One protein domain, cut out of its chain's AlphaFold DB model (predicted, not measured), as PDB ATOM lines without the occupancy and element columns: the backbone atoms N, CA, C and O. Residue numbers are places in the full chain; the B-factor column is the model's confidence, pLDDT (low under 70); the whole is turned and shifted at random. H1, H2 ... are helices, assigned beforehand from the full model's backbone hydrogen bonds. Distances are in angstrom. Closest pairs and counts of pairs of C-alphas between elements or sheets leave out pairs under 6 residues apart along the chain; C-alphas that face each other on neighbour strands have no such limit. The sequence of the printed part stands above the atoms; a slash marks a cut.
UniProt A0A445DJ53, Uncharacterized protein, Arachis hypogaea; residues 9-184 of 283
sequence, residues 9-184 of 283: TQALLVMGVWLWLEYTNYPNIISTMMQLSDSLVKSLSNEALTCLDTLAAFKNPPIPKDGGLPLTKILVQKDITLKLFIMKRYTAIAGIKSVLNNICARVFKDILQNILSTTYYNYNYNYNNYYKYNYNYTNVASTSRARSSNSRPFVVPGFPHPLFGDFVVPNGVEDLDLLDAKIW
ATOM      1  N   THR A   9      57.010 -42.011 276.639       89.81
ATOM      2  CA  THR A   9      57.417 -40.989 275.669       89.81
ATOM      3  C   THR A   9      56.372 -40.821 274.571       89.81
ATOM      4  O   THR A   9      55.923 -39.709 274.326       89.81
ATOM      5  N   GLN A  10      55.949 -41.909 273.923       91.94
ATOM      6  CA  GLN A  10      54.970 -41.846 272.837       91.94
ATOM      7  C   GLN A  10      53.617 -41.323 273.322       91.94
ATOM      8  O   GLN A  10      53.017 -40.506 272.633       91.94
ATOM      9  N   ALA A  11      53.158 -41.734 274.506       92.75
ATOM     10  CA  ALA A  11      51.923 -41.216 275.089       92.75
ATOM     11  C   ALA A  11      52.011 -39.702 275.346       92.75
ATOM     12  O   ALA A  11      51.105 -38.965 274.960       92.75
ATOM     13  N   LEU A  12      53.126 -39.222 275.913       94.00
ATOM     14  CA  LEU A  12      53.366 -37.788 276.114       94.00
ATOM     15  C   LEU A  12      53.378 -37.016 274.791       94.00
ATOM     16  O   LEU A  12      52.748 -35.966 274.696       94.00
ATOM     17  N   LEU A  13      54.059 -37.537 273.768       96.19
ATOM     18  CA  LEU A  13      54.127 -36.898 272.452       96.19
ATOM     19  C   LEU A  13      52.760 -36.867 271.757       96.19
ATOM     20  O   LEU A  13      52.398 -35.836 271.196       96.19
ATOM     21  N   VAL A  14      51.986 -37.954 271.829       96.81
ATOM     22  CA  VAL A  14      50.614 -38.018 271.296       96.81
ATOM     23  C   VAL A  14      49.726 -36.972 271.969       96.81
ATOM     24  O   VAL A  14      49.050 -36.215 271.276       96.81
ATOM     25  N   MET A  15      49.771 -36.865 273.301       95.56
ATOM     26  CA  MET A  15      49.033 -35.818 274.016       95.56
ATOM     27  C   MET A  15      49.519 -34.416 273.641       95.56
ATOM     28  O   MET A  15      48.701 -33.514 273.467       95.56
ATOM     29  N   GLY A  16      50.829 -34.242 273.450       96.38
ATOM     30  CA  GLY A  16      51.424 -32.992 272.984       96.38
ATOM     31  C   GLY A  16      50.874 -32.533 271.630       96.38
ATOM     32  O   GLY A  16      50.570 -31.353 271.469       96.38
ATOM     33  N   VAL A  17      50.684 -33.458 270.681       97.81
ATOM     34  CA  VAL A  17      50.070 -33.165 269.371       97.81
ATOM     35  C   VAL A  17      48.637 -32.659 269.532       97.81
ATOM     36  O   VAL A  17      48.282 -31.641 268.939       97.81
ATOM     37  N   TRP A  18      47.818 -33.345 270.330       96.62
ATOM     38  CA  TRP A  18      46.401 -33.002 270.470       96.62
ATOM     39  C   TRP A  18      46.168 -31.697 271.212       96.62
ATOM     40  O   TRP A  18      45.406 -30.861 270.732       96.62
ATOM     41  N   LEU A  19      46.886 -31.476 272.311       95.00
ATOM     42  CA  LEU A  19      46.848 -30.208 273.037       95.00
ATOM     43  C   LEU A  19      47.331 -29.046 272.155       95.00
ATOM     44  O   LEU A  19      46.719 -27.981 272.148       95.00
ATOM     45  N   TRP A  20      48.384 -29.244 271.354       96.12
ATOM     46  CA  TRP A  20      48.840 -28.215 270.415       96.12
ATOM     47  C   TRP A  20      47.793 -27.898 269.334       96.12
ATOM     48  O   TRP A  20      47.542 -26.729 269.030       96.12
ATOM     49  N   LEU A  21      47.146 -28.915 268.757       95.75
ATOM     50  CA  LEU A  21      46.069 -28.695 267.787       95.75
ATOM     51  C   LEU A  21      44.881 -27.956 268.415       95.75
ATOM     52  O   LEU A  21      44.356 -27.021 267.803       95.75
ATOM     53  N   GLU A  22      44.517 -28.324 269.641       93.44
ATOM     54  CA  GLU A  22      43.436 -27.682 270.382       93.44
ATOM     55  C   GLU A  22      43.700 -26.199 270.624       93.44
ATOM     56  O   GLU A  22      42.843 -25.370 270.314       93.44
ATOM     57  N   TYR A  23      44.919 -25.857 271.045       91.25
ATOM     58  CA  TYR A  23      45.340 -24.467 271.194       91.25
ATOM     59  C   TYR A  23      45.298 -23.678 269.884       91.25
ATOM     60  O   TYR A  23      44.909 -22.513 269.863       91.25
ATOM     61  N   THR A  24      45.743 -24.284 268.779       88.12
ATOM     62  CA  THR A  24      45.954 -23.527 267.541       88.12
ATOM     63  C   THR A  24      44.653 -23.103 266.875       88.12
ATOM     64  O   THR A  24      44.522 -21.925 266.551       88.12
ATOM     65  N   ASN A  25      43.734 -24.037 266.591       90.00
ATOM     66  CA  ASN A  25      42.409 -23.718 266.032       90.00
ATOM     67  C   ASN A  25      41.477 -24.946 265.881       90.00
ATOM     68  O   ASN A  25      40.664 -24.989 264.942       90.00
ATOM     69  N   TYR A  26      41.648 -25.978 266.709       91.81
ATOM     70  CA  TYR A  26      40.878 -27.224 266.628       91.81
ATOM     71  C   TYR A  26      40.295 -27.577 268.007       91.81
ATOM     72  O   TYR A  26      40.768 -28.511 268.645       91.81
ATOM     73  N   PRO A  27      39.309 -26.806 268.501       88.00
ATOM     74  CA  PRO A  27      38.840 -26.895 269.882       88.00
ATOM     75  C   PRO A  27      38.201 -28.252 270.215       88.00
ATOM     76  O   PRO A  27      37.663 -28.920 269.330       88.00
ATOM     77  N   ASN A  28      38.163 -28.598 271.508       87.56
ATOM     78  CA  ASN A  28      37.442 -29.751 272.064       87.56
ATOM     79  C   ASN A  28      37.983 -31.131 271.645       87.56
ATOM     80  O   ASN A  28      37.245 -32.122 271.709       87.56
ATOM     81  N   ILE A  29      39.246 -31.237 271.217       91.75
ATOM     82  CA  ILE A  29      39.843 -32.538 270.883       91.75
ATOM     83  C   ILE A  29      39.916 -33.400 272.140       91.75
ATOM     84  O   ILE A  29      39.409 -34.524 272.139       91.75
ATOM     85  N   ILE A  30      40.492 -32.870 273.221       91.06
ATOM     86  CA  ILE A  30      40.714 -33.614 274.465       91.06
ATOM     87  C   ILE A  30      39.385 -34.050 275.082       91.06
ATOM     88  O   ILE A  30      39.199 -35.235 275.368       91.06
ATOM     89  N   SER A  31      38.427 -33.129 275.214       89.38
ATOM     90  CA  SER A  31      37.110 -33.438 275.780       89.38
ATOM     91  C   SER A  31      36.353 -34.488 274.963       89.38
ATOM     92  O   SER A  31      35.656 -35.324 275.537       89.38
ATOM     93  N   THR A  32      36.501 -34.476 273.633       89.19
ATOM     94  CA  THR A  32      35.884 -35.484 272.761       89.19
ATOM     95  C   THR A  32      36.585 -36.829 272.906       89.19
ATOM     96  O   THR A  32      35.915 -37.847 273.050       89.19
ATOM     97  N   MET A  33      37.923 -36.851 272.943       90.06
ATOM     98  CA  MET A  33      38.706 -38.078 273.123       90.06
ATOM     99  C   MET A  33      38.367 -38.819 274.421       90.06
ATOM    100  O   MET A  33      38.335 -40.049 274.411       90.06
ATOM    101  N   MET A  34      38.053 -38.102 275.505       88.62
ATOM    102  CA  MET A  34      37.637 -38.696 276.786       88.62
ATOM    103  C   MET A  34      36.318 -39.484 276.711       88.62
ATOM    104  O   MET A  34      36.041 -40.288 277.598       88.62
ATOM    105  N   GLN A  35      35.504 -39.269 275.673       91.62
ATOM    106  CA  GLN A  35      34.213 -39.942 275.476       91.62
ATOM    107  C   GLN A  35      34.300 -41.131 274.505       91.62
ATOM    108  O   GLN A  35      33.312 -41.833 274.290       91.62
ATOM    109  N   LEU A  36      35.462 -41.351 273.885       92.81
ATOM    110  CA  LEU A  36      35.653 -42.392 272.879       92.81
ATOM    111  C   LEU A  36      36.023 -43.737 273.508       92.81
ATOM    112  O   LEU A  36      36.564 -43.818 274.607       92.81
ATOM    113  N   SER A  37      35.787 -44.818 272.763       94.44
ATOM    114  CA  SER A  37      36.274 -46.144 273.139       94.44
ATOM    115  C   SER A  37      37.800 -46.238 273.034       94.44
ATOM    116  O   SER A  37      38.414 -45.618 272.163       94.44
ATOM    117  N   ASP A  38      38.409 -47.129 273.822       91.38
ATOM    118  CA  ASP A  38      39.851 -47.424 273.767       91.38
ATOM    119  C   ASP A  38      40.355 -47.715 272.344       91.38
ATOM    120  O   ASP A  38      41.471 -47.350 271.972       91.38
ATOM    121  N   SER A  39      39.536 -48.379 271.521       93.00
ATOM    122  CA  SER A  39      39.865 -48.680 270.126       93.00
ATOM    123  C   SER A  39      39.990 -47.420 269.263       93.00
ATOM    124  O   SER A  39      40.903 -47.331 268.437       93.00
ATOM    125  N   LEU A  40      39.109 -46.439 269.460       94.00
ATOM    126  CA  LEU A  40      39.136 -45.164 268.748       94.00
ATOM    127  C   LEU A  40      40.270 -44.277 269.261       94.00
ATOM    128  O   LEU A  40      41.019 -43.742 268.448       94.00
ATOM    129  N   VAL A  41      40.478 -44.213 270.580       93.56
ATOM    130  CA  VAL A  41      41.624 -43.510 271.186       93.56
ATOM    131  C   VAL A  41      42.946 -44.076 270.668       93.56
ATOM    132  O   VAL A  41      43.853 -43.321 270.312       93.56
ATOM    133  N   LYS A  42      43.057 -45.402 270.540       93.25
ATOM    134  CA  LYS A  42      44.232 -46.044 269.939       93.25
ATOM    135  C   LYS A  42      44.416 -45.643 268.474       93.25
ATOM    136  O   LYS A  42      45.539 -45.418 268.033       93.25
ATOM    137  N   SER A  43      43.325 -45.566 267.720       94.94
ATOM    138  CA  SER A  43      43.376 -45.241 266.292       94.94
ATOM    139  C   SER A  43      43.763 -43.776 266.067       94.94
ATOM    140  O   SER A  43      44.633 -43.504 265.246       94.94
ATOM    141  N   LEU A  44      43.232 -42.860 266.881       95.81
ATOM    142  CA  LEU A  44      43.699 -41.476 266.953       95.81
ATOM    143  C   LEU A  44      45.171 -41.416 267.354       95.81
ATOM    144  O   LEU A  44      45.954 -40.746 266.699       95.81
ATOM    145  N   SER A  45      45.601 -42.182 268.357       95.62
ATOM    146  CA  SER A  45      47.020 -42.209 268.742       95.62
ATOM    147  C   SER A  45      47.938 -42.563 267.564       95.62
ATOM    148  O   SER A  45      49.002 -41.966 267.428       95.62
ATOM    149  N   ASN A  46      47.518 -43.461 266.666       95.81
ATOM    150  CA  ASN A  46      48.272 -43.772 265.446       95.81
ATOM    151  C   ASN A  46      48.309 -42.598 264.446       95.81
ATOM    152  O   ASN A  46      49.334 -42.382 263.799       95.81
ATOM    153  N   GLU A  47      47.228 -41.822 264.327       97.19
ATOM    154  CA  GLU A  47      47.217 -40.586 263.531       97.19
ATOM    155  C   GLU A  47      48.193 -39.543 264.097       97.19
ATOM    156  O   GLU A  47      49.003 -39.003 263.346       97.19
ATOM    157  N   ALA A  48      48.220 -39.340 265.421       97.81
ATOM    158  CA  ALA A  48      49.210 -38.468 266.065       97.81
ATOM    159  C   ALA A  48      50.650 -38.946 265.840       97.81
ATOM    160  O   ALA A  48      51.529 -38.134 265.553       97.81
ATOM    161  N   LEU A  49      50.911 -40.253 265.936       96.69
ATOM    162  CA  LEU A  49      52.229 -40.802 265.606       96.69
ATOM    163  C   LEU A  49      52.606 -40.514 264.146       96.69
ATOM    164  O   LEU A  49      53.734 -40.113 263.879       96.69
ATOM    165  N   THR A  50      51.650 -40.596 263.219       96.88
ATOM    166  CA  THR A  50      51.872 -40.246 261.806       96.88
ATOM    167  C   THR A  50      52.197 -38.753 261.630       96.88
ATOM    168  O   THR A  50      53.056 -38.393 260.816       96.88
ATOM    169  N   CYS A  51      51.571 -37.865 262.413       98.00
ATOM    170  CA  CYS A  51      51.947 -36.447 262.472       98.00
ATOM    171  C   CYS A  51      53.397 -36.269 262.939       98.00
ATOM    172  O   CYS A  51      54.159 -35.535 262.311       98.00
ATOM    173  N   LEU A  52      53.789 -36.954 264.015       97.50
ATOM    174  CA  LEU A  52      55.140 -36.886 264.578       97.50
ATOM    175  C   LEU A  52      56.189 -37.423 263.596       97.50
ATOM    176  O   LEU A  52      57.213 -36.775 263.389       97.50
ATOM    177  N   ASP A  53      55.906 -38.537 262.922       95.62
ATOM    178  CA  ASP A  53      56.770 -39.090 261.876       95.62
ATOM    179  C   ASP A  53      56.915 -38.111 260.704       95.62
ATOM    180  O   ASP A  53      58.018 -37.885 260.198       95.62
ATOM    181  N   THR A  54      55.825 -37.439 260.320       96.94
ATOM    182  CA  THR A  54      55.846 -36.371 259.307       96.94
ATOM    183  C   THR A  54      56.741 -35.206 259.747       96.94
ATOM    184  O   THR A  54      57.540 -34.706 258.948       96.94
ATOM    185  N   LEU A  55      56.672 -34.805 261.021       96.62
ATOM    186  CA  LEU A  55      57.536 -33.781 261.623       96.62
ATOM    187  C   LEU A  55      58.985 -34.236 261.836       96.62
ATOM    188  O   LEU A  55      59.854 -33.384 261.980       96.62
ATOM    189  N   ALA A  56      59.277 -35.533 261.844       93.50
ATOM    190  CA  ALA A  56      60.642 -36.048 261.942       93.50
ATOM    191  C   ALA A  56      61.274 -36.246 260.556       93.50
ATOM    192  O   ALA A  56      62.481 -36.064 260.385       93.50
ATOM    193  N   ALA A  57      60.469 -36.534 259.533       91.69
ATOM    194  CA  ALA A  57      60.954 -36.937 258.220       91.69
ATOM    195  C   ALA A  57      61.887 -35.904 257.558       91.69
ATOM    196  O   ALA A  57      61.596 -34.701 257.499       91.69
ATOM    197  N   PHE A  58      63.012 -36.389 257.019       86.19
ATOM    198  CA  PHE A  58      63.966 -35.564 256.273       86.19
ATOM    199  C   PHE A  58      63.364 -35.059 254.955       86.19
ATOM    200  O   PHE A  58      63.512 -33.887 254.613       86.19
ATOM    201  N   LYS A  59      62.636 -35.931 254.246       90.06
ATOM    202  CA  LYS A  59      61.835 -35.591 253.064       90.06
ATOM    203  C   LYS A  59      60.360 -35.650 253.420       90.06
ATOM    204  O   LYS A  59      59.955 -36.539 254.163       90.06
ATOM    205  N   ASN A  60      59.569 -34.741 252.860       90.25
ATOM    206  CA  ASN A  60      58.130 -34.746 253.088       90.25
ATOM    207  C   ASN A  60      57.523 -36.053 252.562       90.25
ATOM    208  O   ASN A  60      57.760 -36.391 251.395       90.25
ATOM    209  N   PRO A  61      56.766 -36.787 253.392       89.25
ATOM    210  CA  PRO A  61      56.064 -37.969 252.928       89.25
ATOM    211  C   PRO A  61      54.962 -37.569 251.932       89.25
ATOM    212  O   PRO A  61      54.418 -36.462 252.022       89.25
ATOM    213  N   PRO A  62      54.611 -38.449 250.977       91.38
ATOM    214  CA  PRO A  62      53.449 -38.224 250.131       91.38
ATOM    215  C   PRO A  62      52.195 -38.176 251.006       91.38
ATOM    216  O   PRO A  62      52.011 -39.013 251.888       91.38
ATOM    217  N   ILE A  63      51.328 -37.197 250.756       93.12
ATOM    218  CA  ILE A  63      50.077 -37.064 251.503       93.12
ATOM    219  C   ILE A  63      49.100 -38.138 250.995       93.12
ATOM    220  O   ILE A  63      48.839 -38.187 249.787       93.12
ATOM    221  N   PRO A  64      48.556 -38.997 251.877       93.19
ATOM    222  CA  PRO A  64      47.530 -39.967 251.505       93.19
ATOM    223  C   PRO A  64      46.277 -39.300 250.915       93.19
ATOM    224  O   PRO A  64      46.001 -38.130 251.175       93.19
ATOM    225  N   LYS A  65      45.475 -40.043 250.138       91.56
ATOM    226  CA  LYS A  65      44.266 -39.498 249.480       91.56
ATOM    227  C   LYS A  65      43.221 -38.967 250.466       91.56
ATOM    228  O   LYS A  65      42.510 -38.024 250.144       91.56
ATOM    229  N   ASP A  66      43.136 -39.565 251.647       92.12
ATOM    230  CA  ASP A  66      42.274 -39.137 252.755       92.12
ATOM    231  C   ASP A  66      42.909 -38.025 253.614       92.12
ATOM    232  O   ASP A  66      42.342 -37.607 254.621       92.12
ATOM    233  N   GLY A  67      44.092 -37.537 253.229       93.56
ATOM    234  CA  GLY A  67      44.848 -36.528 253.959       93.56
ATOM    235  C   GLY A  67      45.683 -37.075 255.117       93.56
ATOM    236  O   GLY A  67      46.423 -36.293 255.718       93.56
ATOM    237  N   GLY A  68      45.601 -38.376 255.419       95.06
ATOM    238  CA  GLY A  68      46.358 -39.047 256.480       95.06
ATOM    239  C   GLY A  68      45.860 -38.805 257.910       95.06
ATOM    240  O   GLY A  68      46.497 -39.292 258.836       95.06
ATOM    241  N   LEU A  69      44.756 -38.066 258.089       96.69
ATOM    242  CA  LEU A  69      44.116 -37.792 259.388       96.69
ATOM    243  C   LEU A  69      42.578 -37.957 259.341       96.69
ATOM    244  O   LEU A  69      41.849 -37.036 259.725       96.69
ATOM    245  N   PRO A  70      42.049 -39.075 258.804       96.38
ATOM    246  CA  PRO A  70      40.613 -39.244 258.592       96.38
ATOM    247  C   PRO A  70      39.782 -39.193 259.886       96.38
ATOM    248  O   PRO A  70      38.719 -38.570 259.889       96.38
ATOM    249  N   LEU A  71      40.241 -39.800 260.985       95.31
ATOM    250  CA  LEU A  71      39.520 -39.798 262.261       95.31
ATOM    251  C   LEU A  71      39.580 -38.430 262.924       95.31
ATOM    252  O   LEU A  71      38.549 -37.933 263.376       95.31
ATOM    253  N   THR A  72      40.752 -37.796 262.934       95.75
ATOM    254  CA  THR A  72      40.906 -36.440 263.470       95.75
ATOM    255  C   THR A  72      40.003 -35.468 262.717       95.75
ATOM    256  O   THR A  72      39.309 -34.679 263.349       95.75
ATOM    257  N   LYS A  73      39.930 -35.562 261.383       95.25
ATOM    258  CA  LYS A  73      39.034 -34.737 260.556       95.25
ATOM    259  C   LYS A  73      37.561 -34.887 260.944       95.25
ATOM    260  O   LYS A  73      36.853 -33.884 261.018       95.25
ATOM    261  N   ILE A  74      37.103 -36.113 261.199       93.38
ATOM    262  CA  ILE A  74      35.735 -36.368 261.675       93.38
ATOM    263  C   ILE A  74      35.541 -35.762 263.069       93.38
ATOM    264  O   ILE A  74      34.548 -35.079 263.308       93.38
ATOM    265  N   LEU A  75      36.505 -35.982 263.964       93.25
ATOM    266  CA  LEU A  75      36.452 -35.548 265.356       93.25
ATOM    267  C   LEU A  75      36.376 -34.023 265.482       93.25
ATOM    268  O   LEU A  75      35.525 -33.512 266.204       93.25
ATOM    269  N   VAL A  76      37.224 -33.298 264.751       92.94
ATOM    270  CA  VAL A  76      37.293 -31.827 264.802       92.94
ATOM    271  C   VAL A  76      36.260 -31.131 263.916       92.94
ATOM    272  O   VAL A  76      36.179 -29.904 263.932       92.94
ATOM    273  N   GLN A  77      35.515 -31.890 263.101       91.62
ATOM    274  CA  GLN A  77      34.544 -31.384 262.120       91.62
ATOM    275  C   GLN A  77      35.103 -30.262 261.227       91.62
ATOM    276  O   GLN A  77      34.406 -29.329 260.831       91.62
ATOM    277  N   LYS A  78      36.397 -30.346 260.917       92.62
ATOM    278  CA  LYS A  78      37.145 -29.329 260.181       92.62
ATOM    279  C   LYS A  78      38.204 -30.006 259.334       92.62
ATOM    280  O   LYS A  78      38.792 -31.008 259.735       92.62
ATOM    281  N   ASP A  79      38.466 -29.440 258.160       92.94
ATOM    282  CA  ASP A  79      39.513 -29.961 257.293       92.94
ATOM    283  C   ASP A  79      40.884 -29.890 257.980       92.94
ATOM    284  O   ASP A  79      41.369 -28.832 258.396       92.94
ATOM    285  N   ILE A  80      41.511 -31.058 258.089       95.56
ATOM    286  CA  ILE A  80      42.861 -31.246 258.605       95.56
ATOM    287  C   ILE A  80      43.517 -32.399 257.849       95.56
ATOM    288  O   ILE A  80      42.884 -33.405 257.538       95.56
ATOM    289  N   THR A  81      44.786 -32.222 257.494       96.88
ATOM    290  CA  THR A  81      45.587 -33.213 256.766       96.88
ATOM    291  C   THR A  81      47.040 -33.123 257.224       96.88
ATOM    292  O   THR A  81      47.449 -32.109 257.799       96.88
ATOM    293  N   LEU A  82      47.860 -34.120 256.889       97.44
ATOM    294  CA  LEU A  82      49.309 -34.088 257.128       97.44
ATOM    295  C   LEU A  82      50.006 -32.888 256.460       97.44
ATOM    296  O   LEU A  82      51.084 -32.484 256.898       97.44
ATOM    297  N   LYS A  83      49.374 -32.249 255.460       96.81
ATOM    298  CA  LYS A  83      49.866 -30.993 254.873       96.81
ATOM    299  C   LYS A  83      50.051 -29.901 255.927       96.81
ATOM    300  O   LYS A  83      50.990 -29.124 255.806       96.81
ATOM    301  N   LEU A  84      49.204 -29.856 256.960       96.81
ATOM    302  CA  LEU A  84      49.336 -28.898 258.059       96.81
ATOM    303  C   LEU A  84      50.707 -29.023 258.738       96.81
ATOM    304  O   LEU A  84      51.395 -28.024 258.908       96.81
ATOM    305  N   PHE A  85      51.117 -30.249 259.061       97.50
ATOM    306  CA  PHE A  85      52.385 -30.546 259.731       97.50
ATOM    307  C   PHE A  85      53.597 -30.356 258.816       97.50
ATOM    308  O   PHE A  85      54.681 -30.035 259.291       97.50
ATOM    309  N   ILE A  86      53.423 -30.513 257.502       97.00
ATOM    310  CA  ILE A  86      54.462 -30.180 256.521       97.00
ATOM    311  C   ILE A  86      54.648 -28.662 256.444       97.00
ATOM    312  O   ILE A  86      55.775 -28.183 256.532       97.00
ATOM    313  N   MET A  87      53.552 -27.914 256.292       97.12
ATOM    314  CA  MET A  87      53.587 -26.463 256.091       97.12
ATOM    315  C   MET A  87      53.956 -25.693 257.356       97.12
ATOM    316  O   MET A  87      54.590 -24.656 257.244       97.12
ATOM    317  N   LYS A  88      53.554 -26.178 258.534       96.75
ATOM    318  CA  LYS A  88      53.819 -25.549 259.838       96.75
ATOM    319  C   LYS A  88      54.839 -26.331 260.659       96.75
ATOM    320  O   LYS A  88      54.693 -26.434 261.874       96.75
ATOM    321  N   ARG A  89      55.800 -26.995 260.016       96.81
ATOM    322  CA  ARG A  89      56.666 -27.969 260.687       96.81
ATOM    323  C   ARG A  89      57.389 -27.370 261.888       96.81
ATOM    324  O   ARG A  89      57.380 -27.978 262.955       96.81
ATOM    325  N   TYR A  90      58.039 -26.227 261.716       96.19
ATOM    326  CA  TYR A  90      58.874 -25.638 262.760       96.19
ATOM    327  C   TYR A  90      58.010 -25.061 263.885       96.19
ATOM    328  O   TYR A  90      58.305 -25.294 265.057       96.19
ATOM    329  N   THR A  91      56.882 -24.437 263.541       97.00
ATOM    330  CA  THR A  91      55.868 -23.994 264.509       97.00
ATOM    331  C   THR A  91      55.277 -25.169 265.284       97.00
ATOM    332  O   THR A  91      55.105 -25.078 266.494       97.00
ATOM    333  N   ALA A  92      54.984 -26.292 264.626       97.38
ATOM    334  CA  ALA A  92      54.454 -27.484 265.278       97.38
ATOM    335  C   ALA A  92      55.487 -28.118 266.215       97.38
ATOM    336  O   ALA A  92      55.147 -28.469 267.339       97.38
ATOM    337  N   ILE A  93      56.753 -28.220 265.795       96.19
ATOM    338  CA  ILE A  93      57.828 -28.746 266.647       96.19
ATOM    339  C   ILE A  93      57.985 -27.887 267.905       96.19
ATOM    340  O   ILE A  93      57.959 -28.422 269.015       96.19
ATOM    341  N   ALA A  94      58.106 -26.569 267.738       95.31
ATOM    342  CA  ALA A  94      58.257 -25.648 268.858       95.31
ATOM    343  C   ALA A  94      57.016 -25.632 269.764       95.31
ATOM    344  O   ALA A  94      57.135 -25.688 270.986       95.31
ATOM    345  N   GLY A  95      55.822 -25.630 269.173       95.56
ATOM    346  CA  GLY A  95      54.564 -25.627 269.909       95.56
ATOM    347  C   GLY A  95      54.345 -26.909 270.706       95.56
ATOM    348  O   GLY A  95      54.016 -26.835 271.885       95.56
ATOM    349  N   ILE A  96      54.599 -28.081 270.119       96.62
ATOM    350  CA  ILE A  96      54.517 -29.365 270.831       96.62
ATOM    351  C   ILE A  96      55.564 -29.417 271.950       96.62
ATOM    352  O   ILE A  96      55.240 -29.818 273.065       96.62
ATOM    353  N   LYS A  97      56.800 -28.961 271.703       94.31
ATOM    354  CA  LYS A  97      57.841 -28.859 272.741       94.31
ATOM    355  C   LYS A  97      57.402 -27.974 273.914       94.31
ATOM    356  O   LYS A  97      57.621 -28.343 275.070       94.31
ATOM    357  N   SER A  98      56.763 -26.846 273.616       92.94
ATOM    358  CA  SER A  98      56.195 -25.934 274.610       92.94
ATOM    359  C   SER A  98      55.081 -26.606 275.417       92.94
ATOM    360  O   SER A  98      55.128 -26.622 276.645       92.94
ATOM    361  N   VAL A  99      54.126 -27.258 274.744       94.12
ATOM    362  CA  VAL A  99      53.041 -28.021 275.389       94.12
ATOM    363  C   VAL A  99      53.596 -29.090 276.322       94.12
ATOM    364  O   VAL A  99      53.131 -29.223 277.453       94.12
ATOM    365  N   LEU A 100      54.605 -29.841 275.880       92.94
ATOM    366  CA  LEU A 100      55.228 -30.870 276.703       92.94
ATOM    367  C   LEU A 100      55.756 -30.259 278.011       92.94
ATOM    368  O   LEU A 100      55.337 -30.658 279.097       92.94
ATOM    369  N   ASN A 101      56.620 -29.251 277.918       89.81
ATOM    370  CA  ASN A 101      57.306 -28.699 279.086       89.81
ATOM    371  C   ASN A 101      56.407 -27.846 279.994       89.81
ATOM    372  O   ASN A 101      56.597 -27.846 281.210       89.81
ATOM    373  N   ASN A 102      55.416 -27.149 279.434       87.56
ATOM    374  CA  ASN A 102      54.600 -26.191 280.185       87.56
ATOM    375  C   ASN A 102      53.255 -26.772 280.651       87.56
ATOM    376  O   ASN A 102      52.722 -26.318 281.666       87.56
ATOM    377  N   ILE A 103      52.725 -27.780 279.948       89.81
ATOM    378  CA  ILE A 103      51.404 -28.369 280.218       89.81
ATOM    379  C   ILE A 103      51.553 -29.824 280.654       89.81
ATOM    380  O   ILE A 103      51.257 -30.146 281.806       89.81
ATOM    381  N   CYS A 104      52.068 -30.702 279.785       91.50
ATOM    382  CA  CYS A 104      52.138 -32.139 280.072       91.50
ATOM    383  C   CYS A 104      52.961 -32.441 281.333       91.50
ATOM    384  O   CYS A 104      52.599 -33.326 282.105       91.50
ATOM    385  N   ALA A 105      54.038 -31.689 281.572       88.38
ATOM    386  CA  ALA A 105      54.872 -31.833 282.763       88.38
ATOM    387  C   ALA A 105      54.126 -31.557 284.081       88.38
ATOM    388  O   ALA A 105      54.519 -32.087 285.116       88.38
ATOM    389  N   ARG A 106      53.062 -30.745 284.061       87.50
ATOM    390  CA  ARG A 106      52.242 -30.413 285.240       87.50
ATOM    391  C   ARG A 106      51.019 -31.311 285.347       87.50
ATOM    392  O   ARG A 106      50.716 -31.802 286.426       87.50
ATOM    393  N   VAL A 107      50.359 -31.535 284.216       88.69
ATOM    394  CA  VAL A 107      49.141 -32.342 284.102       88.69
ATOM    395  C   VAL A 107      49.390 -33.807 284.438       88.69
ATOM    396  O   VAL A 107      48.595 -34.429 285.126       88.69
ATOM    397  N   PHE A 108      50.486 -34.379 283.937       89.62
ATOM    398  CA  PHE A 108      50.765 -35.809 284.087       89.62
ATOM    399  C   PHE A 108      51.778 -36.097 285.193       89.62
ATOM    400  O   PHE A 108      52.359 -37.182 285.224       89.62
ATOM    401  N   LYS A 109      52.056 -35.133 286.075       87.44
ATOM    402  CA  LYS A 109      53.121 -35.239 287.078       87.44
ATOM    403  C   LYS A 109      52.926 -36.442 287.998       87.44
ATOM    404  O   LYS A 109      53.854 -37.234 288.162       87.44
ATOM    405  N   ASP A 110      51.732 -36.601 288.550       83.94
ATOM    406  CA  ASP A 110      51.335 -37.705 289.424       83.94
ATOM    407  C   ASP A 110      51.401 -39.065 288.704       83.94
ATOM    408  O   ASP A 110      51.989 -40.023 289.214       83.94
ATOM    409  N   ILE A 111      50.882 -39.141 287.476       86.00
ATOM    410  CA  ILE A 111      50.887 -40.350 286.647       86.00
ATOM    411  C   ILE A 111      52.326 -40.758 286.315       86.00
ATOM    412  O   ILE A 111      52.701 -41.921 286.490       86.00
ATOM    413  N   LEU A 112      53.160 -39.810 285.883       85.69
ATOM    414  CA  LEU A 112      54.566 -40.057 285.565       85.69
ATOM    415  C   LEU A 112      55.344 -40.507 286.807       85.69
ATOM    416  O   LEU A 112      56.083 -41.490 286.735       85.69
ATOM    417  N   GLN A 113      55.143 -39.852 287.953       83.50
ATOM    418  CA  GLN A 113      55.765 -40.252 289.217       83.50
ATOM    419  C   GLN A 113      55.364 -41.674 289.621       83.50
ATOM    420  O   GLN A 113      56.233 -42.476 289.977       83.50
ATOM    421  N   ASN A 114      54.080 -42.019 289.514       81.50
ATOM    422  CA  ASN A 114      53.570 -43.344 289.864       81.50
ATOM    423  C   ASN A 114      54.128 -44.443 288.950       81.50
ATOM    424  O   ASN A 114      54.607 -45.473 289.441       81.50
ATOM    425  N   ILE A 115      54.124 -44.229 287.630       81.19
ATOM    426  CA  ILE A 115      54.629 -45.212 286.658       81.19
ATOM    427  C   ILE A 115      56.133 -45.435 286.846       81.19
ATOM    428  O   ILE A 115      56.599 -46.580 286.857       81.19
ATOM    429  N   LEU A 116      56.905 -44.363 287.030       77.44
ATOM    430  CA  LEU A 116      58.358 -44.459 287.178       77.44
ATOM    431  C   LEU A 116      58.757 -45.069 288.523       77.44
ATOM    432  O   LEU A 116      59.644 -45.923 288.559       77.44
ATOM    433  N   SER A 117      58.056 -44.714 289.604       77.06
ATOM    434  CA  SER A 117      58.256 -45.337 290.918       77.06
ATOM    435  C   SER A 117      57.979 -46.835 290.847       77.06
ATOM    436  O   SER A 117      58.820 -47.638 291.245       77.06
ATOM    437  N   THR A 118      56.848 -47.231 290.256       73.88
ATOM    438  CA  THR A 118      56.482 -48.645 290.066       73.88
ATOM    439  C   THR A 118      57.534 -49.395 289.251       73.88
ATOM    440  O   THR A 118      57.934 -50.504 289.608       73.88
ATOM    441  N   THR A 119      58.038 -48.777 288.181       73.69
ATOM    442  CA  THR A 119      59.088 -49.360 287.332       73.69
ATOM    443  C   THR A 119      60.384 -49.574 288.115       73.69
ATOM    444  O   THR A 119      60.977 -50.652 288.046       73.69
ATOM    445  N   TYR A 120      60.794 -48.588 288.917       70.81
ATOM    446  CA  TYR A 120      61.971 -48.684 289.779       70.81
ATOM    447  C   TYR A 120      61.813 -49.760 290.865       70.81
ATOM    448  O   TYR A 120      62.728 -50.561 291.076       70.81
ATOM    449  N   TYR A 121      60.654 -49.834 291.528       71.75
ATOM    450  CA  TYR A 121      60.367 -50.880 292.515       71.75
ATOM    451  C   TYR A 121      60.442 -52.280 291.894       71.75
ATOM    452  O   TYR A 121      61.127 -53.150 292.436       71.75
ATOM    453  N   ASN A 122      59.817 -52.484 290.731       71.06
ATOM    454  CA  ASN A 122      59.846 -53.766 290.024       71.06
ATOM    455  C   ASN A 122      61.265 -54.156 289.591       71.06
ATOM    456  O   ASN A 122      61.649 -55.319 289.723       71.06
ATOM    457  N   TYR A 123      62.065 -53.199 289.112       72.00
ATOM    458  CA  TYR A 123      63.461 -53.449 288.758       72.00
ATOM    459  C   TYR A 123      64.271 -53.934 289.967       72.00
ATOM    460  O   TYR A 123      64.901 -54.988 289.900       72.00
ATOM    461  N   ASN A 124      64.198 -53.222 291.097       72.25
ATOM    462  CA  ASN A 124      64.926 -53.603 292.310       72.25
ATOM    463  C   ASN A 124      64.441 -54.933 292.893       72.25
ATOM    464  O   ASN A 124      65.255 -55.729 293.357       72.25
ATOM    465  N   TYR A 125      63.135 -55.204 292.861       75.25
ATOM    466  CA  TYR A 125      62.590 -56.482 293.314       75.25
ATOM    467  C   TYR A 125      63.129 -57.651 292.479       75.25
ATOM    468  O   TYR A 125      63.576 -58.657 293.035       75.25
ATOM    469  N   ASN A 126      63.145 -57.514 291.151       75.12
ATOM    470  CA  ASN A 126      63.665 -58.546 290.254       75.12
ATOM    471  C   ASN A 126      65.185 -58.715 290.384       75.12
ATOM    472  O   ASN A 126      65.659 -59.848 290.455       75.12
ATOM    473  N   TYR A 127      65.933 -57.613 290.485       71.81
ATOM    474  CA  TYR A 127      67.378 -57.634 290.723       71.81
ATOM    475  C   TYR A 127      67.702 -58.366 292.029       71.81
ATOM    476  O   TYR A 127      68.418 -59.365 292.026       71.81
ATOM    477  N   ASN A 128      67.099 -57.954 293.146       72.75
ATOM    478  CA  ASN A 128      67.354 -58.573 294.446       72.75
ATOM    479  C   ASN A 128      66.987 -60.061 294.467       72.75
ATOM    480  O   ASN A 128      67.729 -60.855 295.040       72.75
ATOM    481  N   ASN A 129      65.894 -60.467 293.813       73.75
ATOM    482  CA  ASN A 129      65.566 -61.885 293.681       73.75
ATOM    483  C   ASN A 129      66.608 -62.633 292.841       73.75
ATOM    484  O   ASN A 129      67.092 -63.671 293.282       73.75
ATOM    485  N   TYR A 130      67.018 -62.100 291.689       76.62
ATOM    486  CA  TYR A 130      68.043 -62.726 290.850       76.62
ATOM    487  C   TYR A 130      69.347 -62.981 291.620       76.62
ATOM    488  O   TYR A 130      69.874 -64.092 291.578       76.62
ATOM    489  N   TYR A 131      69.849 -62.001 292.377       60.72
ATOM    490  CA  TYR A 131      71.073 -62.189 293.166       60.72
ATOM    491  C   TYR A 131      70.862 -63.078 294.393       60.72
ATOM    492  O   TYR A 131      71.747 -63.860 294.738       60.72
ATOM    493  N   LYS A 132      69.681 -63.031 295.019       67.44
ATOM    494  CA  LYS A 132      69.322 -63.939 296.115       67.44
ATOM    495  C   LYS A 132      69.352 -65.402 295.670       67.44
ATOM    496  O   LYS A 132      69.871 -66.236 296.404       67.44
ATOM    497  N   TYR A 133      68.839 -65.705 294.476       62.03
ATOM    498  CA  TYR A 133      68.822 -67.069 293.940       62.03
ATOM    499  C   TYR A 133      70.170 -67.515 293.363       62.03
ATOM    500  O   TYR A 133      70.493 -68.694 293.459       62.03
ATOM    501  N   ASN A 134      70.967 -66.601 292.798       64.44
ATOM    502  CA  ASN A 134      72.232 -66.964 292.149       64.44
ATOM    503  C   ASN A 134      73.470 -66.869 293.057       64.44
ATOM    504  O   ASN A 134      74.484 -67.484 292.738       64.44
ATOM    505  N   TYR A 135      73.413 -66.133 294.175       49.28
ATOM    506  CA  TYR A 135      74.601 -65.856 295.000       49.28
ATOM    507  C   TYR A 135      74.443 -66.108 296.509       49.28
ATOM    508  O   TYR A 135      75.341 -65.739 297.258       49.28
ATOM    509  N   ASN A 136      73.357 -66.741 296.984       60.22
ATOM    510  CA  ASN A 136      73.136 -67.057 298.412       60.22
ATOM    511  C   ASN A 136      73.461 -65.889 299.374       60.22
ATOM    512  O   ASN A 136      73.963 -66.089 300.480       60.22
ATOM    513  N   TYR A 137      73.177 -64.653 298.961       50.34
ATOM    514  CA  TYR A 137      73.370 -63.481 299.809       50.34
ATOM    515  C   TYR A 137      72.276 -63.446 300.887       50.34
ATOM    516  O   TYR A 137      71.094 -63.256 300.588       50.34
ATOM    517  N   THR A 138      72.651 -63.639 302.153       48.75
ATOM    518  CA  THR A 138      71.774 -63.414 303.307       48.75
ATOM    519  C   THR A 138      71.756 -61.920 303.637       48.75
ATOM    520  O   THR A 138      72.788 -61.289 303.841       48.75
ATOM    521  N   ASN A 139      70.560 -61.328 303.617       51.97
ATOM    522  CA  ASN A 139      70.345 -59.885 303.715       51.97
ATOM    523  C   ASN A 139      71.005 -59.262 304.958       51.97
ATOM    524  O   ASN A 139      70.594 -59.536 306.086       51.97
ATOM    525  N   VAL A 140      71.924 -58.316 304.745       44.00
ATOM    526  CA  VAL A 140      72.136 -57.218 305.695       44.00
ATOM    527  C   VAL A 140      70.891 -56.339 305.608       44.00
ATOM    528  O   VAL A 140      70.466 -55.966 304.517       44.00
ATOM    529  N   ALA A 141      70.256 -56.078 306.747       40.72
ATOM    530  CA  ALA A 141      68.986 -55.371 306.843       40.72
ATOM    531  C   ALA A 141      68.997 -54.032 306.079       40.72
ATOM    532  O   ALA A 141      69.549 -53.034 306.544       40.72
ATOM    533  N   SER A 142      68.313 -53.991 304.933       42.19
ATOM    534  CA  SER A 142      67.934 -52.743 304.276       42.19
ATOM    535  C   SER A 142      66.861 -52.068 305.121       42.19
ATOM    536  O   SER A 142      65.664 -52.290 304.949       42.19
ATOM    537  N   THR A 143      67.294 -51.235 306.062       36.22
ATOM    538  CA  THR A 143      66.435 -50.233 306.688       36.22
ATOM    539  C   THR A 143      66.105 -49.168 305.645       36.22
ATOM    540  O   THR A 143      66.676 -48.082 305.623       36.22
ATOM    541  N   SER A 144      65.152 -49.450 304.758       40.50
ATOM    542  CA  SER A 144      64.532 -48.416 303.932       40.50
ATOM    543  C   SER A 144      63.576 -47.596 304.799       40.50
ATOM    544  O   SER A 144      62.357 -47.620 304.651       40.50
ATOM    545  N   ARG A 145      64.144 -46.769 305.685       35.34
ATOM    546  CA  ARG A 145      63.527 -45.469 305.945       35.34
ATOM    547  C   ARG A 145      63.602 -44.718 304.621       35.34
ATOM    548  O   ARG A 145      64.578 -44.016 304.369       35.34
ATOM    549  N   ALA A 146      62.590 -44.893 303.774       37.38
ATOM    550  CA  ALA A 146      62.321 -44.006 302.655       37.38
ATOM    551  C   ALA A 146      61.937 -42.642 303.245       37.38
ATOM    552  O   ALA A 146      60.774 -42.262 303.341       37.38
ATOM    553  N   ARG A 147      62.948 -41.925 303.742       34.94
ATOM    554  CA  ARG A 147      62.868 -40.491 303.945       34.94
ATOM    555  C   ARG A 147      62.594 -39.911 302.567       34.94
ATOM    556  O   ARG A 147      63.424 -40.054 301.676       34.94
ATOM    557  N   SER A 148      61.419 -39.302 302.430       46.66
ATOM    558  CA  SER A 148      61.068 -38.313 301.413       46.66
ATOM    559  C   SER A 148      62.312 -37.540 300.959       46.66
ATOM    560  O   SER A 148      62.758 -36.615 301.642       46.66
ATOM    561  N   SER A 149      62.885 -37.919 299.817       42.53
ATOM    562  CA  SER A 149      63.899 -37.128 299.129       42.53
ATOM    563  C   SER A 149      63.215 -36.329 298.023       42.53
ATOM    564  O   SER A 149      63.362 -36.611 296.835       42.53
ATOM    565  N   ASN A 150      62.444 -35.326 298.438       50.94
ATOM    566  CA  ASN A 150      62.106 -34.189 297.592       50.94
ATOM    567  C   ASN A 150      63.407 -33.441 297.271       50.94
ATOM    568  O   ASN A 150      63.858 -32.691 298.130       50.94
ATOM    569  N   SER A 151      64.020 -33.649 296.096       51.41
ATOM    570  CA  SER A 151      64.958 -32.659 295.507       51.41
ATOM    571  C   SER A 151      65.571 -32.988 294.134       51.41
ATOM    572  O   SER A 151      66.469 -32.260 293.715       51.41
ATOM    573  N   ARG A 152      65.150 -34.018 293.383       54.59
ATOM    574  CA  ARG A 152      65.666 -34.220 292.010       54.59
ATOM    575  C   ARG A 152      64.543 -34.210 290.975       54.59
ATOM    576  O   ARG A 152      63.603 -34.981 291.150       54.59
ATOM    577  N   PRO A 153      64.608 -33.360 289.929       61.69
ATOM    578  CA  PRO A 153      63.765 -33.561 288.758       61.69
ATOM    579  C   PRO A 153      64.058 -34.960 288.206       61.69
ATOM    580  O   PRO A 153      65.221 -35.363 288.117       61.69
ATOM    581  N   PHE A 154      63.015 -35.731 287.916       70.31
ATOM    582  CA  PHE A 154      63.178 -37.090 287.411       70.31
ATOM    583  C   PHE A 154      63.164 -37.090 285.881       70.31
ATOM    584  O   PHE A 154      62.419 -36.344 285.247       70.31
ATOM    585  N   VAL A 155      64.013 -37.932 285.294       71.88
ATOM    586  CA  VAL A 155      64.166 -38.052 283.840       71.88
ATOM    587  C   VAL A 155      63.165 -39.078 283.323       71.88
ATOM    588  O   VAL A 155      63.117 -40.209 283.810       71.88
ATOM    589  N   VAL A 156      62.369 -38.692 282.330       80.19
ATOM    590  CA  VAL A 156      61.454 -39.614 281.651       80.19
ATOM    591  C   VAL A 156      62.234 -40.392 280.581       80.19
ATOM    592  O   VAL A 156      62.923 -39.770 279.770       80.19
ATOM    593  N   PRO A 157      62.143 -41.738 280.534       81.69
ATOM    594  CA  PRO A 157      62.777 -42.526 279.481       81.69
ATOM    595  C   PRO A 157      62.394 -42.025 278.082       81.69
ATOM    596  O   PRO A 157      61.244 -41.660 277.843       81.69
ATOM    597  N   GLY A 158      63.353 -42.023 277.156       83.00
ATOM    598  CA  GLY A 158      63.162 -41.521 275.789       83.00
ATOM    599  C   GLY A 158      63.429 -40.022 275.602       83.00
ATOM    600  O   GLY A 158      63.304 -39.543 274.478       83.00
ATOM    601  N   PHE A 159      63.828 -39.309 276.662       85.69
ATOM    602  CA  PHE A 159      64.346 -37.941 276.590       85.69
ATOM    603  C   PHE A 159      65.865 -37.886 276.890       85.69
ATOM    604  O   PHE A 159      66.330 -38.697 277.697       85.69
ATOM    605  N   PRO A 160      66.645 -36.969 276.266       89.38
ATOM    606  CA  PRO A 160      66.220 -35.991 275.260       89.38
ATOM    607  C   PRO A 160      65.715 -36.654 273.976       89.38
ATOM    608  O   PRO A 160      66.333 -37.573 273.439       89.38
ATOM    609  N   HIS A 161      64.570 -36.184 273.487       90.81
ATOM    610  CA  HIS A 161      63.994 -36.661 272.240       90.81
ATOM    611  C   HIS A 161      64.696 -35.964 271.064       90.81
ATOM    612  O   HIS A 161      64.821 -34.738 271.104       90.81
ATOM    613  N   PRO A 162      65.071 -36.670 269.977       89.12
ATOM    614  CA  PRO A 162      65.817 -36.075 268.861       89.12
ATOM    615  C   PRO A 162      65.181 -34.814 268.262       89.12
ATOM    616  O   PRO A 162      65.885 -33.930 267.792       89.12
ATOM    617  N   LEU A 163      63.847 -34.739 268.280       90.69
ATOM    618  CA  LEU A 163      63.085 -33.612 267.739       90.69
ATOM    619  C   LEU A 163      62.626 -32.591 268.790       90.69
ATOM    620  O   LEU A 163      62.459 -31.423 268.462       90.69
ATOM    621  N   PHE A 164      62.381 -33.025 270.030       92.31
ATOM    622  CA  PHE A 164      61.719 -32.192 271.048       92.31
ATOM    623  C   PHE A 164      62.651 -31.799 272.200       92.31
ATOM    624  O   PHE A 164      62.256 -31.019 273.062       92.31
ATOM    625  N   GLY A 165      63.901 -32.268 272.181       89.81
ATOM    626  CA  GLY A 165      64.897 -31.965 273.201       89.81
ATOM    627  C   GLY A 165      64.546 -32.593 274.542       89.81
ATOM    628  O   GLY A 165      63.938 -33.661 274.590       89.81
ATOM    629  N   ASP A 166      64.959 -31.946 275.623       89.12
ATOM    630  CA  ASP A 166      64.695 -32.401 276.983       89.12
ATOM    631  C   ASP A 166      63.225 -32.231 277.391       89.12
ATOM    632  O   ASP A 166      62.511 -31.341 276.924       89.12
ATOM    633  N   PHE A 167      62.803 -33.084 278.322       88.44
ATOM    634  CA  PHE A 167      61.539 -32.969 279.036       88.44
ATOM    635  C   PHE A 167      61.806 -33.128 280.523       88.44
ATOM    636  O   PHE A 167      62.315 -34.164 280.966       88.44
ATOM    637  N   VAL A 168      61.465 -32.096 281.288       81.44
ATOM    638  CA  VAL A 168      61.728 -32.048 282.726       81.44
ATOM    639  C   VAL A 168      60.424 -31.793 283.458       81.44
ATOM    640  O   VAL A 168      59.731 -30.820 283.182       81.44
ATOM    641  N   VAL A 169      60.109 -32.649 284.429       81.25
ATOM    642  CA  VAL A 169      58.977 -32.432 285.334       81.25
ATOM    643  C   VAL A 169      59.441 -31.540 286.490       81.25
ATOM    644  O   VAL A 169      60.296 -31.971 287.274       81.25
ATOM    645  N   PRO A 170      58.942 -30.294 286.603       73.81
ATOM    646  CA  PRO A 170      59.394 -29.371 287.631       73.81
ATOM    647  C   PRO A 170      58.867 -29.767 289.017       73.81
ATOM    648  O   PRO A 170      57.747 -30.254 289.184       73.81
ATOM    649  N   ASN A 171      59.683 -29.513 290.040       68.69
ATOM    650  CA  ASN A 171      59.300 -29.707 291.437       68.69
ATOM    651  C   ASN A 171      58.551 -28.476 291.964       68.69
ATOM    652  O   ASN A 171      58.894 -27.349 291.621       68.69
ATOM    653  N   GLY A 172      57.570 -28.686 292.847       69.19
ATOM    654  CA  GLY A 172      56.886 -27.593 293.553       69.19
ATOM    655  C   GLY A 172      55.917 -26.764 292.703       69.19
ATOM    656  O   GLY A 172      55.474 -25.715 293.158       69.19
ATOM    657  N   VAL A 173      55.580 -27.220 291.495       70.69
ATOM    658  CA  VAL A 173      54.550 -26.597 290.655       70.69
ATOM    659  C   VAL A 173      53.195 -27.250 290.933       70.69
ATOM    660  O   VAL A 173      53.132 -28.468 291.135       70.69
ATOM    661  N   GLU A 174      52.143 -26.423 290.955       75.62
ATOM    662  CA  GLU A 174      50.740 -26.833 291.087       75.62
ATOM    663  C   GLU A 174      50.373 -27.822 289.974       75.62
ATOM    664  O   GLU A 174      50.602 -27.541 288.785       75.62
ATOM    665  N   ASP A 175      49.823 -28.963 290.392       77.31
ATOM    666  CA  ASP A 175      49.260 -29.971 289.500       77.31
ATOM    667  C   ASP A 175      48.043 -29.367 288.791       77.31
ATOM    668  O   ASP A 175      47.237 -28.667 289.403       77.31
ATOM    669  N   LEU A 176      47.944 -29.590 287.482       80.44
ATOM    670  CA  LEU A 176      46.855 -29.060 286.666       80.44
ATOM    671  C   LEU A 176      45.936 -30.191 286.226       80.44
ATOM    672  O   LEU A 176      46.409 -31.252 285.826       80.44
ATOM    673  N   ASP A 177      44.634 -29.932 286.230       83.00
ATOM    674  CA  ASP A 177      43.684 -30.793 285.534       83.00
ATOM    675  C   ASP A 177      43.760 -30.517 284.021       83.00
ATOM    676  O   ASP A 177      43.913 -29.371 283.591       83.00
ATOM    677  N   LEU A 178      43.638 -31.567 283.204       81.88
ATOM    678  CA  LEU A 178      43.569 -31.487 281.740       81.88
ATOM    679  C   LEU A 178      42.471 -30.562 281.233       81.88
ATOM    680  O   LEU A 178      42.606 -30.011 280.143       81.88
ATOM    681  N   LEU A 179      41.381 -30.435 281.988       80.62
ATOM    682  CA  LEU A 179      40.233 -29.609 281.618       80.62
ATOM    683  C   LEU A 179      40.257 -28.224 282.285       80.62
ATOM    684  O   LEU A 179      39.327 -27.441 282.091       80.62
ATOM    685  N   ASP A 180      41.295 -27.905 283.066       81.56
ATOM    686  CA  ASP A 180      41.427 -26.591 283.693       81.56
ATOM    687  C   ASP A 180      41.796 -25.537 282.637       81.56
ATOM    688  O   ASP A 180      42.810 -25.644 281.950       81.56
ATOM    689  N   ALA A 181      41.015 -24.459 282.539       77.31
ATOM    690  CA  ALA A 181      41.309 -23.335 281.649       77.31
ATOM    691  C   ALA A 181      42.690 -22.697 281.920       77.31
ATOM    692  O   ALA A 181      43.281 -22.089 281.022       77.31
ATOM    693  N   LYS A 182      43.236 -22.864 283.133       81.12
ATOM    694  CA  LYS A 182      44.585 -22.414 283.507       81.12
ATOM    695  C   LYS A 182      45.708 -23.089 282.716       81.12
ATOM    696  O   LYS A 182      46.821 -22.561 282.720       81.12
ATOM    697  N   ILE A 183      45.467 -24.201 282.010       81.38
ATOM    698  CA  ILE A 183      46.501 -24.803 281.145       81.38
ATOM    699  C   ILE A 183      46.983 -23.822 280.059       81.38
ATOM    700  O   ILE A 183      48.115 -23.941 279.596       81.38
ATOM    701  N   TRP A 184      46.169 -22.813 279.715       79.56
ATOM    702  CA  TRP A 184      46.481 -21.788 278.711       79.56
ATOM    703  C   TRP A 184      46.852 -20.412 279.291       79.56
ATOM    704  O   TRP A 184      47.154 -19.500 278.528       79.56
TER     705      TRP A 184
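What this domain is: This is residues 9 to 184 of the 283 residues of an uncharacterized protein of Arachis hypogaea (UniProt A0A445DJ53). A small knot of crossed helices sits at one end, with H1 touching both H3 and H6 at its core and the short helices H2, H4 and H5 set about them, while the long helix H7 leads away as an arm whose residues 117 to 127 and 129 to 135 stick out. From the arm's tip a long stretch with no named element, residues 136 to 180, folds back to the knot and ends in the short H8 near H6. The printed part has 176 residues with eight named helices, H1 to H8 in order, and no named strand; the class is all helix. It is loose, with a radius of gyration of the C-alphas of 20.2 A, and elongated, spanning 65 by 37 by 32 A.

Where its parts are: H1 is residues 9 to 24, 22.4 A long, from C-alpha 9 at (57.417, -40.989, 275.669). H2 is residues 29 to 33, H3 residues 38 to 56 with 26.5 A, H4 residues 70 to 76 and H5 residues 83 to 87. H6, residues 89 to 107, is 25.0 A long and has a kink of 34 degrees near residue 100. H7, residues 109 to 135, is the longest at 38.2 A, reaching C-alpha 135 at (74.601, -65.856, 295.000). H8, residues 181 to 184, ends at C-alpha 184 at (46.481, -21.788, 278.711).

How they stand to each other: H3 is the hub and touches four helices. Its residues 45 to 52 touch H1 about perpendicular, at 84 degrees, closest at the C-alphas of Val 14 and Ala 48, 5.4 A. Residues 43 to 47 touch H4 at 77 degrees, about perpendicular, closest at C-alphas 44 and 71, 6.5 A. Residues 51 to 55 touch H5, closest at C-alphas 55 and 85, 6.4 A. H3 and H6 only just touch, with 3 pairs of C-alphas within 8 A, closest at C-alphas 55 and 89, 6.0 A. H1 touches H6, closest at C-alphas 16 and 96, 5.2 A, and touches H2 with residues 18 to 22, closest at C-alphas 22 and 29, 6.1 A. H6 and H7 meet only through their link. H8 is close to H6 but not clearly touching, with C-alphas 103 and 183 closest at 6.1 A. Every O i to N i+4 pair is within hydrogen-bond range in H1, H2, H3, H4, H5 and H7, against 13 of 15 in H6; H8 is too short for one.

The domain as a whole: The C-alphas farthest apart, Asp 79 and Thr 138, are 65.4 A apart. The printed part has no cut. The links H3 to H4 and H7 to H8 are long. Mean pLDDT of the printed part is 83.6; residues 131 to 153 and 171 to 172 are under 70.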